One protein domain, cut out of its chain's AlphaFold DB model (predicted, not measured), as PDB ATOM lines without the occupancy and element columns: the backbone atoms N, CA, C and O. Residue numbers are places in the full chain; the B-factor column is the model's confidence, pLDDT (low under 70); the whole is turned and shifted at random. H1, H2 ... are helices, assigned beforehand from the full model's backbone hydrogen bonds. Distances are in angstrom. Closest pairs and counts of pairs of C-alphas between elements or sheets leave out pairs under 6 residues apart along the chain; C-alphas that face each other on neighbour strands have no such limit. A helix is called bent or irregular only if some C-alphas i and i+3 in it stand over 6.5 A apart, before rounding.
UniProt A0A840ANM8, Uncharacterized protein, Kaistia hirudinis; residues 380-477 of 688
ATOM      1  N   ILE A 380     261.667 156.405 103.282       89.06
ATOM      2  CA  ILE A 380     260.644 155.475 102.787       89.06
ATOM      3  C   ILE A 380     259.663 156.276 101.939       89.06
ATOM      4  O   ILE A 380     259.009 157.186 102.449       89.06
ATOM      5  N   GLY A 381     259.585 155.980 100.647       90.19
ATOM      6  CA  GLY A 381     258.601 156.584  99.756       90.19
ATOM      7  C   GLY A 381     257.207 156.028 100.027       90.19
ATOM      8  O   GLY A 381     257.041 154.822 100.197       90.19
ATOM      9  N   GLY A 382     256.203 156.905 100.079       90.19
ATOM     10  CA  GLY A 382     254.808 156.474 100.115       90.19
ATOM     11  C   GLY A 382     254.360 156.069  98.713       90.19
ATOM     12  O   GLY A 382     253.942 156.933  97.944       90.19
ATOM     13  N   ASP A 383     254.495 154.787  98.362       92.31
ATOM     14  CA  ASP A 383     254.039 154.253  97.076       92.31
ATOM     15  C   ASP A 383     252.563 153.819  97.119       92.31
ATOM     16  O   ASP A 383     251.984 153.596  98.183       92.31
ATOM     17  N   GLN A 384     251.926 153.713  95.945       93.12
ATOM     18  CA  GLN A 384     250.523 153.289  95.852       93.12
ATOM     19  C   GLN A 384     250.331 151.875  96.415       93.12
ATOM     20  O   GLN A 384     249.339 151.617  97.086       93.12
ATOM     21  N   GLN A 385     251.315 150.993  96.211       95.69
ATOM     22  CA  GLN A 385     251.270 149.629  96.727       95.69
ATOM     23  C   GLN A 385     251.206 149.594  98.261       95.69
ATOM     24  O   GLN A 385     250.439 148.809  98.801       95.69
ATOM     25  N   MET A 386     251.948 150.447  98.975       95.56
ATOM     26  CA  MET A 386     251.860 150.544 100.438       95.56
ATOM     27  C   MET A 386     250.467 150.985 100.899       95.56
ATOM     28  O   MET A 386     249.965 150.478 101.898       95.56
ATOM     29  N   ILE A 387     249.843 151.934 100.191       94.88
ATOM     30  CA  ILE A 387     248.480 152.389 100.504       94.88
ATOM     31  C   ILE A 387     247.492 151.235 100.307       94.88
ATOM     32  O   ILE A 387     246.714 150.947 101.211       94.88
ATOM     33  N   ASP A 388     247.585 150.529  99.178       96.69
ATOM     34  CA  ASP A 388     246.733 149.376  98.884       96.69
ATOM     35  C   ASP A 388     246.946 148.244  99.915       96.69
ATOM     36  O   ASP A 388     245.992 147.610 100.363       96.69
ATOM     37  N   GLU A 389     248.192 147.996 100.336       97.12
ATOM     38  CA  GLU A 389     248.544 147.033 101.390       97.12
ATOM     39  C   GLU A 389     247.941 147.432 102.751       97.12
ATOM     40  O   GLU A 389     247.418 146.574 103.462       97.12
ATOM     41  N   PHE A 390     247.945 148.722 103.106       97.00
ATOM     42  CA  PHE A 390     247.298 149.206 104.328       97.00
ATOM     43  C   PHE A 390     245.772 149.111 104.291       97.00
ATOM     44  O   PHE A 390     245.177 148.738 105.304       97.00
ATOM     45  N   ASP A 391     245.142 149.430 103.160       96.94
ATOM     46  CA  ASP A 391     243.689 149.329 103.003       96.94
ATOM     47  C   ASP A 391     243.240 147.865 103.129       96.94
ATOM     48  O   ASP A 391     242.358 147.557 103.933       96.94
ATOM     49  N   ASN A 392     243.931 146.944 102.445       97.44
ATOM     50  CA  ASN A 392     243.682 145.506 102.566       97.44
ATOM     51  C   ASN A 392     243.840 145.016 104.013       97.44
ATOM     52  O   ASN A 392     243.008 144.251 104.500       97.44
ATOM     53  N   LEU A 393     244.871 145.488 104.722       97.19
ATOM     54  CA  LEU A 393     245.114 145.119 106.117       97.19
ATOM     55  C   LEU A 393     243.997 145.610 107.055       97.19
ATOM     56  O   LEU A 393     243.614 144.911 107.993       97.19
ATOM     57  N   ILE A 394     243.473 146.819 106.823       96.31
ATOM     58  CA  ILE A 394     242.351 147.376 107.591       96.31
ATOM     59  C   ILE A 394     241.056 146.609 107.310       96.31
ATOM     60  O   ILE A 394     240.271 146.395 108.241       96.31
ATOM     61  N   ASP A 395     240.822 146.225 106.058       97.50
ATOM     62  CA  ASP A 395     239.642 145.462 105.656       97.50
ATOM     63  C   ASP A 395     239.674 144.042 106.233       97.50
ATOM     64  O   ASP A 395     238.679 143.596 106.807       97.50
ATOM     65  N   GLU A 396     240.825 143.363 106.181       97.06
ATOM     66  CA  GLU A 396     241.035 142.051 106.808       97.06
ATOM     67  C   GLU A 396     240.811 142.118 108.324       97.06
ATOM     68  O   GLU A 396     239.979 141.383 108.863       97.06
ATOM     69  N   ALA A 397     241.428 143.098 108.997       96.62
ATOM     70  CA  ALA A 397     241.192 143.340 110.418       96.62
ATOM     71  C   ALA A 397     239.707 143.603 110.715       96.62
ATOM     72  O   ALA A 397     239.191 143.140 111.729       96.62
ATOM     73  N   GLY A 398     239.008 144.328 109.837       96.31
ATOM     74  CA  GLY A 398     237.575 144.610 109.940       96.31
ATOM     75  C   GLY A 398     236.678 143.376 109.834       96.31
ATOM     76  O   GLY A 398     235.586 143.374 110.403       96.31
ATOM     77  N   MET A 399     237.126 142.342 109.123       96.81
ATOM     78  CA  MET A 399     236.400 141.080 108.973       96.81
ATOM     79  C   MET A 399     236.680 140.100 110.117       96.81
ATOM     80  O   MET A 399     235.791 139.334 110.488       96.81
ATOM     81  N   GLU A 400     237.895 140.111 110.671       96.31
ATOM     82  CA  GLU A 400     238.318 139.143 111.688       96.31
ATOM     83  C   GLU A 400     238.147 139.626 113.132       96.31
ATOM     84  O   GLU A 400     238.002 138.807 114.044       96.31
ATOM     85  N   LEU A 401     238.195 140.939 113.362       95.38
ATOM     86  CA  LEU A 401     238.250 141.521 114.700       95.38
ATOM     87  C   LEU A 401     236.982 142.283 115.060       95.38
ATOM     88  O   LEU A 401     236.201 142.713 114.213       95.38
ATOM     89  N   THR A 402     236.790 142.493 116.361       96.00
ATOM     90  CA  THR A 402     235.702 143.350 116.828       96.00
ATOM     91  C   THR A 402     235.991 144.819 116.485       96.00
ATOM     92  O   THR A 402     237.157 145.223 116.411       96.00
ATOM     93  N   PRO A 403     234.961 145.672 116.335       94.56
ATOM     94  CA  PRO A 403     235.153 147.096 116.036       94.56
ATOM     95  C   PRO A 403     236.111 147.825 117.002       94.56
ATOM     96  O   PRO A 403     236.881 148.703 116.590       94.56
ATOM     97  N   ASP A 404     236.121 147.421 118.274       92.62
ATOM     98  CA  ASP A 404     236.993 147.987 119.310       92.62
ATOM     99  C   ASP A 404     238.473 147.637 119.095       92.62
ATOM    100  O   ASP A 404     239.352 148.452 119.377       92.62
ATOM    101  N   GLN A 405     238.766 146.453 118.549       92.25
ATOM    102  CA  GLN A 405     240.126 145.998 118.228       92.25
ATOM    103  C   GLN A 405     240.659 146.620 116.929       92.25
ATOM    104  O   GLN A 405     241.857 146.888 116.811       92.25
ATOM    105  N   VAL A 406     239.773 146.903 115.970       95.00
ATOM    106  CA  VAL A 406     240.119 147.525 114.677       95.00
ATOM    107  C   VAL A 406     240.457 149.006 114.834       95.00
ATOM    108  O   VAL A 406     241.325 149.537 114.139       95.00
ATOM    109  N   THR A 407     239.797 149.697 115.764       93.12
ATOM    110  CA  THR A 407     239.961 151.145 115.949       93.12
ATOM    111  C   THR A 407     241.419 151.561 116.229       93.12
ATOM    112  O   THR A 407     241.905 152.485 115.566       93.12
ATOM    113  N   PRO A 408     242.171 150.908 117.142       90.19
ATOM    114  CA  PRO A 408     243.598 151.161 117.322       90.19
ATOM    115  C   PRO A 408     244.427 150.967 116.048       90.19
ATOM    116  O   PRO A 408     245.313 151.779 115.793       90.19
ATOM    117  N   ILE A 409     244.127 149.942 115.243       93.31
ATOM    118  CA  ILE A 409     244.844 149.619 113.997       93.31
ATOM    119  C   ILE A 409     244.644 150.746 112.978       93.31
ATOM    120  O   ILE A 409     245.623 151.330 112.510       93.31
ATOM    121  N   ARG A 410     243.390 151.150 112.730       95.38
ATOM    122  CA  ARG A 410     243.054 152.274 111.835       95.38
ATOM    123  C   ARG A 410     243.734 153.571 112.262       95.38
ATOM    124  O   ARG A 410     244.291 154.280 111.429       95.38
ATOM    125  N   LYS A 411     243.738 153.870 113.567       93.44
ATOM    126  CA  LYS A 411     244.426 155.053 114.110       93.44
ATOM    127  C   LYS A 411     245.938 155.002 113.883       93.44
ATOM    128  O   LYS A 411     246.527 156.046 113.618       93.44
ATOM    129  N   GLN A 412     246.570 153.827 113.974       92.94
ATOM    130  CA  GLN A 412     248.000 153.705 113.677       92.94
ATOM    131  C   GLN A 412     248.299 153.921 112.200       92.94
ATOM    132  O   GLN A 412     249.196 154.701 111.892       92.94
ATOM    133  N   VAL A 413     247.533 153.303 111.301       94.81
ATOM    134  CA  VAL A 413     247.696 153.507 109.855       94.81
ATOM    135  C   VAL A 413     247.500 154.982 109.494       94.81
ATOM    136  O   VAL A 413     248.357 155.567 108.839       94.81
ATOM    137  N   ALA A 414     246.451 155.630 110.008       94.19
ATOM    138  CA  ALA A 414     246.216 157.056 109.781       94.19
ATOM    139  C   ALA A 414     247.358 157.942 110.320       94.19
ATOM    140  O   ALA A 414     247.783 158.877 109.647       94.19
ATOM    141  N   ASN A 415     247.897 157.638 111.508       93.00
ATOM    142  CA  ASN A 415     249.051 158.346 112.076       93.00
ATOM    143  C   ASN A 415     250.319 158.156 111.226       93.00
ATOM    144  O   ASN A 415     251.094 159.091 111.052       93.00
ATOM    145  N   ILE A 416     250.527 156.957 110.677       92.56
ATOM    146  CA  ILE A 416     251.642 156.657 109.777       92.56
ATOM    147  C   ILE A 416     251.506 157.462 108.485       92.56
ATOM    148  O   ILE A 416     252.426 158.204 108.152       92.56
ATOM    149  N   ILE A 417     250.354 157.378 107.810       92.00
ATOM    150  CA  ILE A 417     250.068 158.123 106.575       92.00
ATOM    151  C   ILE A 417     250.215 159.630 106.817       92.00
ATOM    152  O   ILE A 417     250.861 160.318 106.035       92.00
ATOM    153  N   GLY A 418     249.722 160.142 107.949       90.19
ATOM    154  CA  GLY A 418     249.858 161.553 108.320       90.19
ATOM    155  C   GLY A 418     251.299 162.022 108.569       90.19
ATOM    156  O   GLY A 418     251.552 163.225 108.569       90.19
ATOM    157  N   LYS A 419     252.261 161.108 108.775       89.25
ATOM    158  CA  LYS A 419     253.693 161.438 108.912       89.25
ATOM    159  C   LYS A 419     254.458 161.441 107.594       89.25
ATOM    160  O   LYS A 419     255.618 161.855 107.589       89.25
ATOM    161  N   PHE A 420     253.842 161.015 106.495       86.62
ATOM    162  CA  PHE A 420     254.418 161.195 105.171       86.62
ATOM    163  C   PHE A 420     254.336 162.677 104.808       86.62
ATOM    164  O   PHE A 420     253.291 163.192 104.424       86.62
ATOM    165  N   THR A 421     255.453 163.379 104.977       77.88
ATOM    166  CA  THR A 421     255.558 164.790 104.618       77.88
ATOM    167  C   THR A 421     256.215 164.926 103.252       77.88
ATOM    168  O   THR A 421     257.126 164.175 102.886       77.88
ATOM    169  N   THR A 422     255.782 165.928 102.493       71.25
ATOM    170  CA  THR A 422     256.531 166.418 101.334       71.25
ATOM    171  C   THR A 422     257.734 167.194 101.867       71.25
ATOM    172  O   THR A 422     257.692 168.408 102.037       71.25
ATOM    173  N   SER A 423     258.778 166.463 102.257       60.31
ATOM    174  CA  SER A 423     259.973 167.016 102.906       60.31
ATOM    175  C   SER A 423     260.893 167.755 101.925       60.31
ATOM    176  O   SER A 423     261.698 168.578 102.349       60.31
ATOM    177  N   ASP A 424     260.741 167.516 100.622       64.31
ATOM    178  CA  ASP A 424     261.432 168.245  99.563       64.31
ATOM    179  C   ASP A 424     260.392 168.890  98.628       64.31
ATOM    180  O   ASP A 424     259.636 168.156  97.987       64.31
ATOM    181  N   PRO A 425     260.356 170.232  98.497       63.19
ATOM    182  CA  PRO A 425     259.482 170.936  97.555       63.19
ATOM    183  C   PRO A 425     259.617 170.458  96.101       63.19
ATOM    184  O   PRO A 425     258.737 170.716  95.285       63.19
ATOM    185  N   LYS A 426     260.733 169.797  95.760       63.94
ATOM    186  CA  LYS A 426     261.011 169.260  94.423       63.94
ATOM    187  C   LYS A 426     260.629 167.789  94.264       63.94
ATOM    188  O   LYS A 426     260.497 167.326  93.133       63.94
ATOM    189  N   SER A 427     260.440 167.051  95.359       63.44
ATOM    190  CA  SER A 427     259.985 165.661  95.322       63.44
ATOM    191  C   SER A 427     258.466 165.632  95.418       63.44
ATOM    192  O   SER A 427     257.898 165.855  96.481       63.44
ATOM    193  N   LEU A 428     257.794 165.302  94.314       65.81
ATOM    194  CA  LEU A 428     256.333 165.137  94.284       65.81
ATOM    195  C   LEU A 428     255.839 163.955  95.136       65.81
ATOM    196  O   LEU A 428     254.642 163.839  95.380       65.81
ATOM    197  N   GLN A 429     256.740 163.071  95.570       75.25
ATOM    198  CA  GLN A 429     256.394 161.922  96.397       75.25
ATOM    199  C   GLN A 429     256.664 162.233  97.870       75.25
ATOM    200  O   GLN A 429     257.797 162.608  98.205       75.25
ATOM    201  N   PRO A 430     255.661 162.070  98.749       83.06
ATOM    202  CA  PRO A 430     255.852 162.254 100.171       83.06
ATOM    203  C   PRO A 430     256.732 161.118 100.708       83.06
ATOM    204  O   PRO A 430     256.593 159.952 100.321       83.06
ATOM    205  N   LYS A 431     257.679 161.469 101.578       88.56
ATOM    206  CA  LYS A 431     258.665 160.534 102.126       88.56
ATOM    207  C   LYS A 431     258.603 160.539 103.640       88.56
ATOM    208  O   LYS A 431     258.534 161.590 104.276       88.56
ATOM    209  N   LEU A 432     258.687 159.354 104.223       89.12
ATOM    210  CA  LEU A 432     258.887 159.175 105.647       89.12
ATOM    211  C   LEU A 432     260.396 159.180 105.924       89.12
ATOM    212  O   LEU A 432     261.143 158.322 105.443       89.12
ATOM    213  N   THR A 433     260.861 160.177 106.677       88.38
ATOM    214  CA  THR A 433     262.277 160.292 107.053       88.38
ATOM    215  C   THR A 433     262.687 159.152 107.988       88.38
ATOM    216  O   THR A 433     261.851 158.576 108.685       88.38
ATOM    217  N   ALA A 434     263.984 158.836 108.048       85.56
ATOM    218  CA  ALA A 434     264.499 157.797 108.945       85.56
ATOM    219  C   ALA A 434     264.124 158.055 110.417       85.56
ATOM    220  O   ALA A 434     263.723 157.134 111.123       85.56
ATOM    221  N   ASP A 435     264.182 159.315 110.859       88.94
ATOM    222  CA  ASP A 435     263.802 159.711 112.218       88.94
ATOM    223  C   ASP A 435     262.294 159.549 112.465       88.94
ATOM    224  O   ASP A 435     261.885 159.098 113.535       88.94
ATOM    225  N   ALA A 436     261.451 159.842 111.467       90.62
ATOM    226  CA  ALA A 436     260.011 159.618 111.564       90.62
ATOM    227  C   ALA A 436     259.669 158.119 111.595       90.62
ATOM    228  O   ALA A 436     258.834 157.697 112.397       90.62
ATOM    229  N   TYR A 437     260.346 157.307 110.781       90.38
ATOM    230  CA  TYR A 437     260.212 155.852 110.814       90.38
ATOM    231  C   TYR A 437     260.666 155.268 112.157       90.38
ATOM    232  O   TYR A 437     259.979 154.420 112.730       90.38
ATOM    233  N   LYS A 438     261.784 155.750 112.709       88.69
ATOM    234  CA  LYS A 438     262.247 155.366 114.045       88.69
ATOM    235  C   LYS A 438     261.225 155.737 115.114       88.69
ATOM    236  O   LYS A 438     260.781 154.866 115.847       88.69
ATOM    237  N   ALA A 439     260.736 156.975 115.126       90.94
ATOM    238  CA  ALA A 439     259.706 157.405 116.072       90.94
ATOM    239  C   ALA A 439     258.406 156.582 115.963       90.94
ATOM    240  O   ALA A 439     257.683 156.423 116.949       90.94
ATOM    241  N   LEU A 440     258.102 156.049 114.774       91.75
ATOM    242  CA  LEU A 440     256.986 155.135 114.549       91.75
ATOM    243  C   LEU A 440     257.282 153.707 115.000       91.75
ATOM    244  O   LEU A 440     256.371 153.053 115.485       91.75
ATOM    245  N   THR A 441     258.507 153.208 114.880       89.56
ATOM    246  CA  THR A 441     258.846 151.797 115.151       89.56
ATOM    247  C   THR A 441     259.577 151.559 116.468       89.56
ATOM    248  O   THR A 441     259.782 150.408 116.861       89.56
ATOM    249  N   ASP A 442     259.922 152.633 117.172       90.06
ATOM    250  CA  ASP A 442     260.595 152.603 118.459       90.06
ATOM    251  C   ASP A 442     259.832 151.764 119.478       90.06
ATOM    252  O   ASP A 442     258.605 151.643 119.450       90.06
ATOM    253  N   TYR A 443     260.563 151.228 120.458       86.12
ATOM    254  CA  TYR A 443     259.965 150.406 121.503       86.12
ATOM    255  C   TYR A 443     258.785 151.134 122.159       86.12
ATOM    256  O   TYR A 443     257.695 150.579 122.254       86.12
ATOM    257  N   ASN A 444     258.941 152.400 122.535       89.50
ATOM    258  CA  ASN A 444     257.882 153.163 123.194       89.50
ATOM    259  C   ASN A 444     256.887 153.826 122.235       89.50
ATOM    260  O   ASN A 444     256.003 154.535 122.714       89.50
ATOM    261  N   SER A 445     256.977 153.607 120.923       93.94
ATOM    262  CA  SER A 445     256.031 154.193 119.977       93.94
ATOM    263  C   SER A 445     254.637 153.557 120.101       93.94
ATOM    264  O   SER A 445     254.495 152.449 120.631       93.94
ATOM    265  N   PRO A 446     253.574 154.218 119.618       91.75
ATOM    266  CA  PRO A 446     252.242 153.621 119.586       91.75
ATOM    267  C   PRO A 446     252.187 152.277 118.834       91.75
ATOM    268  O   PRO A 446     251.583 151.332 119.341       91.75
ATOM    269  N   LEU A 447     252.878 152.155 117.693       93.50
ATOM    270  CA  LEU A 447     252.991 150.898 116.945       93.50
ATOM    271  C   LEU A 447     253.824 149.862 117.712       93.50
ATOM    272  O   LEU A 447     253.408 148.714 117.839       93.50
ATOM    273  N   GLY A 448     254.952 150.260 118.305       92.06
ATOM    274  CA  GLY A 448     255.796 149.381 119.111       92.06
ATOM    275  C   GLY A 448     255.058 148.819 120.329       92.06
ATOM    276  O   GLY A 448     255.193 147.637 120.648       92.06
ATOM    277  N   ARG A 449     254.220 149.632 120.985       94.19
ATOM    278  CA  ARG A 449     253.320 149.175 122.055       94.19
ATOM    279  C   ARG A 449     252.256 148.210 121.530       94.19
ATOM    280  O   ARG A 449     252.025 147.193 122.177       94.19
ATOM    281  N   ALA A 450     251.663 148.472 120.363       93.50
ATOM    282  CA  ALA A 450     250.689 147.570 119.740       93.50
ATOM    283  C   ALA A 450     251.307 146.200 119.391       93.50
ATOM    284  O   ALA A 450     250.726 145.165 119.708       93.50
ATOM    285  N   MET A 451     252.541 146.179 118.878       93.44
ATOM    286  CA  MET A 451     253.316 144.950 118.634       93.44
ATOM    287  C   MET A 451     253.632 144.150 119.911       93.44
ATOM    288  O   MET A 451     254.053 142.995 119.841       93.44
ATOM    289  N   ARG A 452     253.471 144.744 121.095       93.69
ATOM    290  CA  ARG A 452     253.638 144.073 122.394       93.69
ATOM    291  C   ARG A 452     252.330 143.942 123.160       93.69
ATOM    292  O   ARG A 452     252.358 143.617 124.343       93.69
ATOM    293  N   SER A 453     251.202 144.193 122.500       94.00
ATOM    294  CA  SER A 453     249.895 143.975 123.098       94.00
ATOM    295  C   SER A 453     249.763 142.523 123.566       94.00
ATOM    296  O   SER A 453     250.282 141.594 122.935       94.00
ATOM    297  N   ASN A 454     249.059 142.336 124.682       93.56
ATOM    298  CA  ASN A 454     248.658 141.009 125.152       93.56
ATOM    299  C   ASN A 454     247.618 140.377 124.219       93.56
ATOM    300  O   ASN A 454     247.497 139.155 124.174       93.56
ATOM    301  N   ASP A 455     246.902 141.208 123.458       93.19
ATOM    302  CA  ASP A 455     246.003 140.761 122.406       93.19
ATOM    303  C   ASP A 455     246.823 140.252 121.210       93.19
ATOM    304  O   ASP A 455     247.570 141.003 120.569       93.19
ATOM    305  N   SER A 456     246.696 138.953 120.931       93.06
ATOM    306  CA  SER A 456     247.402 138.288 119.839       93.06
ATOM    307  C   SER A 456     247.067 138.882 118.479       93.06
ATOM    308  O   SER A 456     247.959 138.952 117.636       93.06
ATOM    309  N   SER A 457     245.823 139.318 118.285       93.25
ATOM    310  CA  SER A 457     245.351 139.866 117.023       93.25
ATOM    311  C   SER A 457     245.925 141.255 116.794       93.25
ATOM    312  O   SER A 457     246.569 141.494 115.778       93.25
ATOM    313  N   VAL A 458     245.818 142.154 117.778       92.69
ATOM    314  CA  VAL A 458     246.418 143.499 117.679       92.69
ATOM    315  C   VAL A 458     247.923 143.407 117.427       92.69
ATOM    316  O   VAL A 458     248.466 144.150 116.610       92.69
ATOM    317  N   ARG A 459     248.603 142.467 118.094       94.56
ATOM    318  CA  ARG A 459     250.030 142.216 117.879       94.56
ATOM    319  C   ARG A 459     250.339 141.728 116.464       94.56
ATOM    320  O   ARG A 459     251.354 142.152 115.917       94.56
ATOM    321  N   TYR A 460     249.514 140.838 115.912       95.19
ATOM    322  CA  TYR A 460     249.665 140.330 114.548       95.19
ATOM    323  C   TYR A 460     249.574 141.476 113.534       95.19
ATOM    324  O   TYR A 460     250.561 141.765 112.863       95.19
ATOM    325  N   TYR A 461     248.471 142.228 113.540       96.50
ATOM    326  CA  TYR A 461     248.264 143.348 112.614       96.50
ATOM    327  C   TYR A 461     249.281 144.483 112.799       96.50
ATOM    328  O   TYR A 461     249.709 145.101 111.829       96.50
ATOM    329  N   ALA A 462     249.740 144.751 114.026       95.06
ATOM    330  CA  ALA A 462     250.828 145.705 114.249       95.06
ATOM    331  C   ALA A 462     252.167 145.232 113.648       95.06
ATOM    332  O   ALA A 462     252.984 146.059 113.244       95.06
ATOM    333  N   GLY A 463     252.398 143.916 113.597       94.94
ATOM    334  CA  GLY A 463     253.513 143.316 112.864       94.94
ATOM    335  C   GLY A 463     253.393 143.559 111.362       94.94
ATOM    336  O   GLY A 463     254.317 144.115 110.777       94.94
ATOM    337  N   GLU A 464     252.226 143.267 110.790       96.12
ATOM    338  CA  GLU A 464     251.942 143.479 109.365       96.12
ATOM    339  C   GLU A 464     252.088 144.952 108.952       96.12
ATOM    340  O   GLU A 464     252.735 145.243 107.953       96.12
ATOM    341  N   ILE A 465     251.615 145.914 109.760       96.00
ATOM    342  CA  ILE A 465     251.837 147.352 109.501       96.00
ATOM    343  C   ILE A 465     253.334 147.662 109.354       96.00
ATOM    344  O   ILE A 465     253.742 148.421 108.471       96.00
ATOM    345  N   ARG A 466     254.169 147.105 110.240       94.69
ATOM    346  CA  ARG A 466     255.621 147.300 110.180       94.69
ATOM    347  C   ARG A 466     256.216 146.635 108.940       94.69
ATOM    348  O   ARG A 466     257.135 147.201 108.352       94.69
ATOM    349  N   ASP A 467     255.728 145.459 108.566       95.06
ATOM    350  CA  ASP A 467     256.212 144.731 107.397       95.06
ATOM    351  C   ASP A 467     255.807 145.419 106.084       95.06
ATOM    352  O   ASP A 467     256.649 145.520 105.198       95.06
ATOM    353  N   VAL A 468     254.615 146.021 105.999       95.94
ATOM    354  CA  VAL A 468     254.194 146.893 104.885       95.94
ATOM    355  C   VAL A 468     255.095 148.124 104.778       95.94
ATOM    356  O   VAL A 468     255.631 148.408 103.708       95.94
ATOM    357  N   LEU A 469     255.354 148.821 105.893       94.19
ATOM    358  CA  LEU A 469     256.291 149.953 105.914       94.19
ATOM    359  C   LEU A 469     257.690 149.560 105.434       94.19
ATOM    360  O   LEU A 469     258.360 150.321 104.740       94.19
ATOM    361  N   MET A 470     258.145 148.378 105.833       92.69
ATOM    362  CA  MET A 470     259.442 147.855 105.442       92.69
ATOM    363  C   MET A 470     259.464 147.419 103.975       92.69
ATOM    364  O   MET A 470     260.428 147.705 103.278       92.69
ATOM    365  N   GLY A 471     258.400 146.788 103.479       94.31
ATOM    366  CA  GLY A 471     258.242 146.457 102.065       94.31
ATOM    367  C   GLY A 471     258.278 147.712 101.198       94.31
ATOM    368  O   GLY A 471     259.026 147.763 100.223       94.31
ATOM    369  N   ALA A 472     257.572 148.765 101.613       93.62
ATOM    370  CA  ALA A 472     257.637 150.074 100.975       93.62
ATOM    371  C   ALA A 472     259.061 150.652 101.004       93.62
ATOM    372  O   ALA A 472     259.545 151.148  99.988       93.62
ATOM    373  N   ALA A 473     259.765 150.539 102.136       91.69
ATOM    374  CA  ALA A 473     261.151 150.987 102.268       91.69
ATOM    375  C   ALA A 473     262.079 150.284 101.272       91.69
ATOM    376  O   ALA A 473     262.867 150.940 100.601       91.69
ATOM    377  N   GLU A 474     261.959 148.963 101.145       92.62
ATOM    378  CA  GLU A 474     262.782 148.156 100.242       92.62
ATOM    379  C   GLU A 474     262.449 148.431  98.761       92.62
ATOM    380  O   GLU A 474     263.360 148.487  97.937       92.62
ATOM    381  N   ARG A 475     261.172 148.668  98.417       93.81
ATOM    382  CA  ARG A 475     260.735 149.012  97.047       93.81
ATOM    383  C   ARG A 475     261.155 150.415  96.610       93.81
ATOM    384  O   ARG A 475     261.447 150.629  95.437       93.81
ATOM    385  N   THR A 476     261.146 151.371  97.537       92.06
ATOM    386  CA  THR A 476     261.378 152.799  97.249       92.06
ATOM    387  C   THR A 476     262.797 153.268  97.560       92.06
ATOM    388  O   THR A 476     263.124 154.436  97.333       92.06
ATOM    389  N   ALA A 477     263.652 152.373  98.059       91.31
ATOM    390  CA  ALA A 477     265.040 152.675  98.361       91.31
ATOM    391  C   ALA A 477     265.787 153.188  97.125       91.31
ATOM    392  O   ALA A 477     265.742 152.601  96.045       91.31
TER     393      ALA A 477
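This is residues 380 to 477 of the 688 residues of an uncharacterized protein of Kaistia hirudinis (UniProt A0A840ANM8). Three long helices, H5, H1 and H2, lie side by side as a small bundle, and two short helices, H3 and H4, follow each other in a broken row along the side of H5 and H2 away from H1. The link from H2 to H3 makes a loop past one end of the bundle, near residues 423 to 428, before it comes back to H3. The printed part has 98 residues, with five named helices in the order H1, H2, H3, H4, H5 and no named strand; the class is all helix. The whole is compact, with a radius of gyration of the C-alphas of 13.3 A, and elongated, spanning 43 by 26 by 20 A.

The longest helix is H5, residues 456 to 476, 30.3 A from C-alpha 456 at (247.402, 138.288, 119.839) to C-alpha 476 at (261.378, 152.799, 97.249). H1, residues 384 to 400, begins with C-alpha 384 at (250.523, 153.289, 95.852) and is 24.5 A long. H2, residues 403 to 418, is 22.0 A long; it is neither bent nor irregular, but only just: C-alphas 405 and 408 are 6.3 A apart. H3 is residues 434 to 441, 10.3 A, and H4 is residues 446 to 450, 6.2 A.

H5 is the hub, touching H1, H2 and H4. H5 and H1 run opposite ways at a shallow tilt of 11 degrees; their closest C-alphas, Met 386 and Ala 472, are 5.8 A apart. H5 touches H2 with residues 458 to 465 alone, the same way at a shallow tilt of 22 degrees, closest at the C-alphas of Gln 405 and Val 458, 6.8 A. H1 and H2 form a helical hairpin, opposite ways at a shallow tilt of 11 degrees; H2 touches H1 with residues 406 to 413 alone, and the closest C-alphas, Ala 397 and Val 406, are 6.1 A apart. H5 touches H4 with residues 458 to 462 alone, closest at the C-alphas of Ala 450 and Arg 459, 5.7 A. H3 and H4 touch only at the corner, where the C-alphas of Thr 441 and Gly 448 are 5.6 A apart. H3 is close to but not clearly touching H5, with the C-alphas of Thr 441 and Arg 466 7.4 A apart. H1 is apart from H3 and H4. Every O i to N i+4 pair is within hydrogen-bond range in H1, H3, H4 and H5; in H2, 10 of 12 are.

The two C-alphas farthest apart, those of Lys 426 and Asn 454, are 43.5 A apart. The printed part has no cut. The link from H2 to H3, 15 residues, is long; the other three are tight. Residues 431 to 432 in that long link pair antiparallel with residues 380 to 381. The mean pLDDT of the printed part is 90.7, and residues 423 to 428 are under 70.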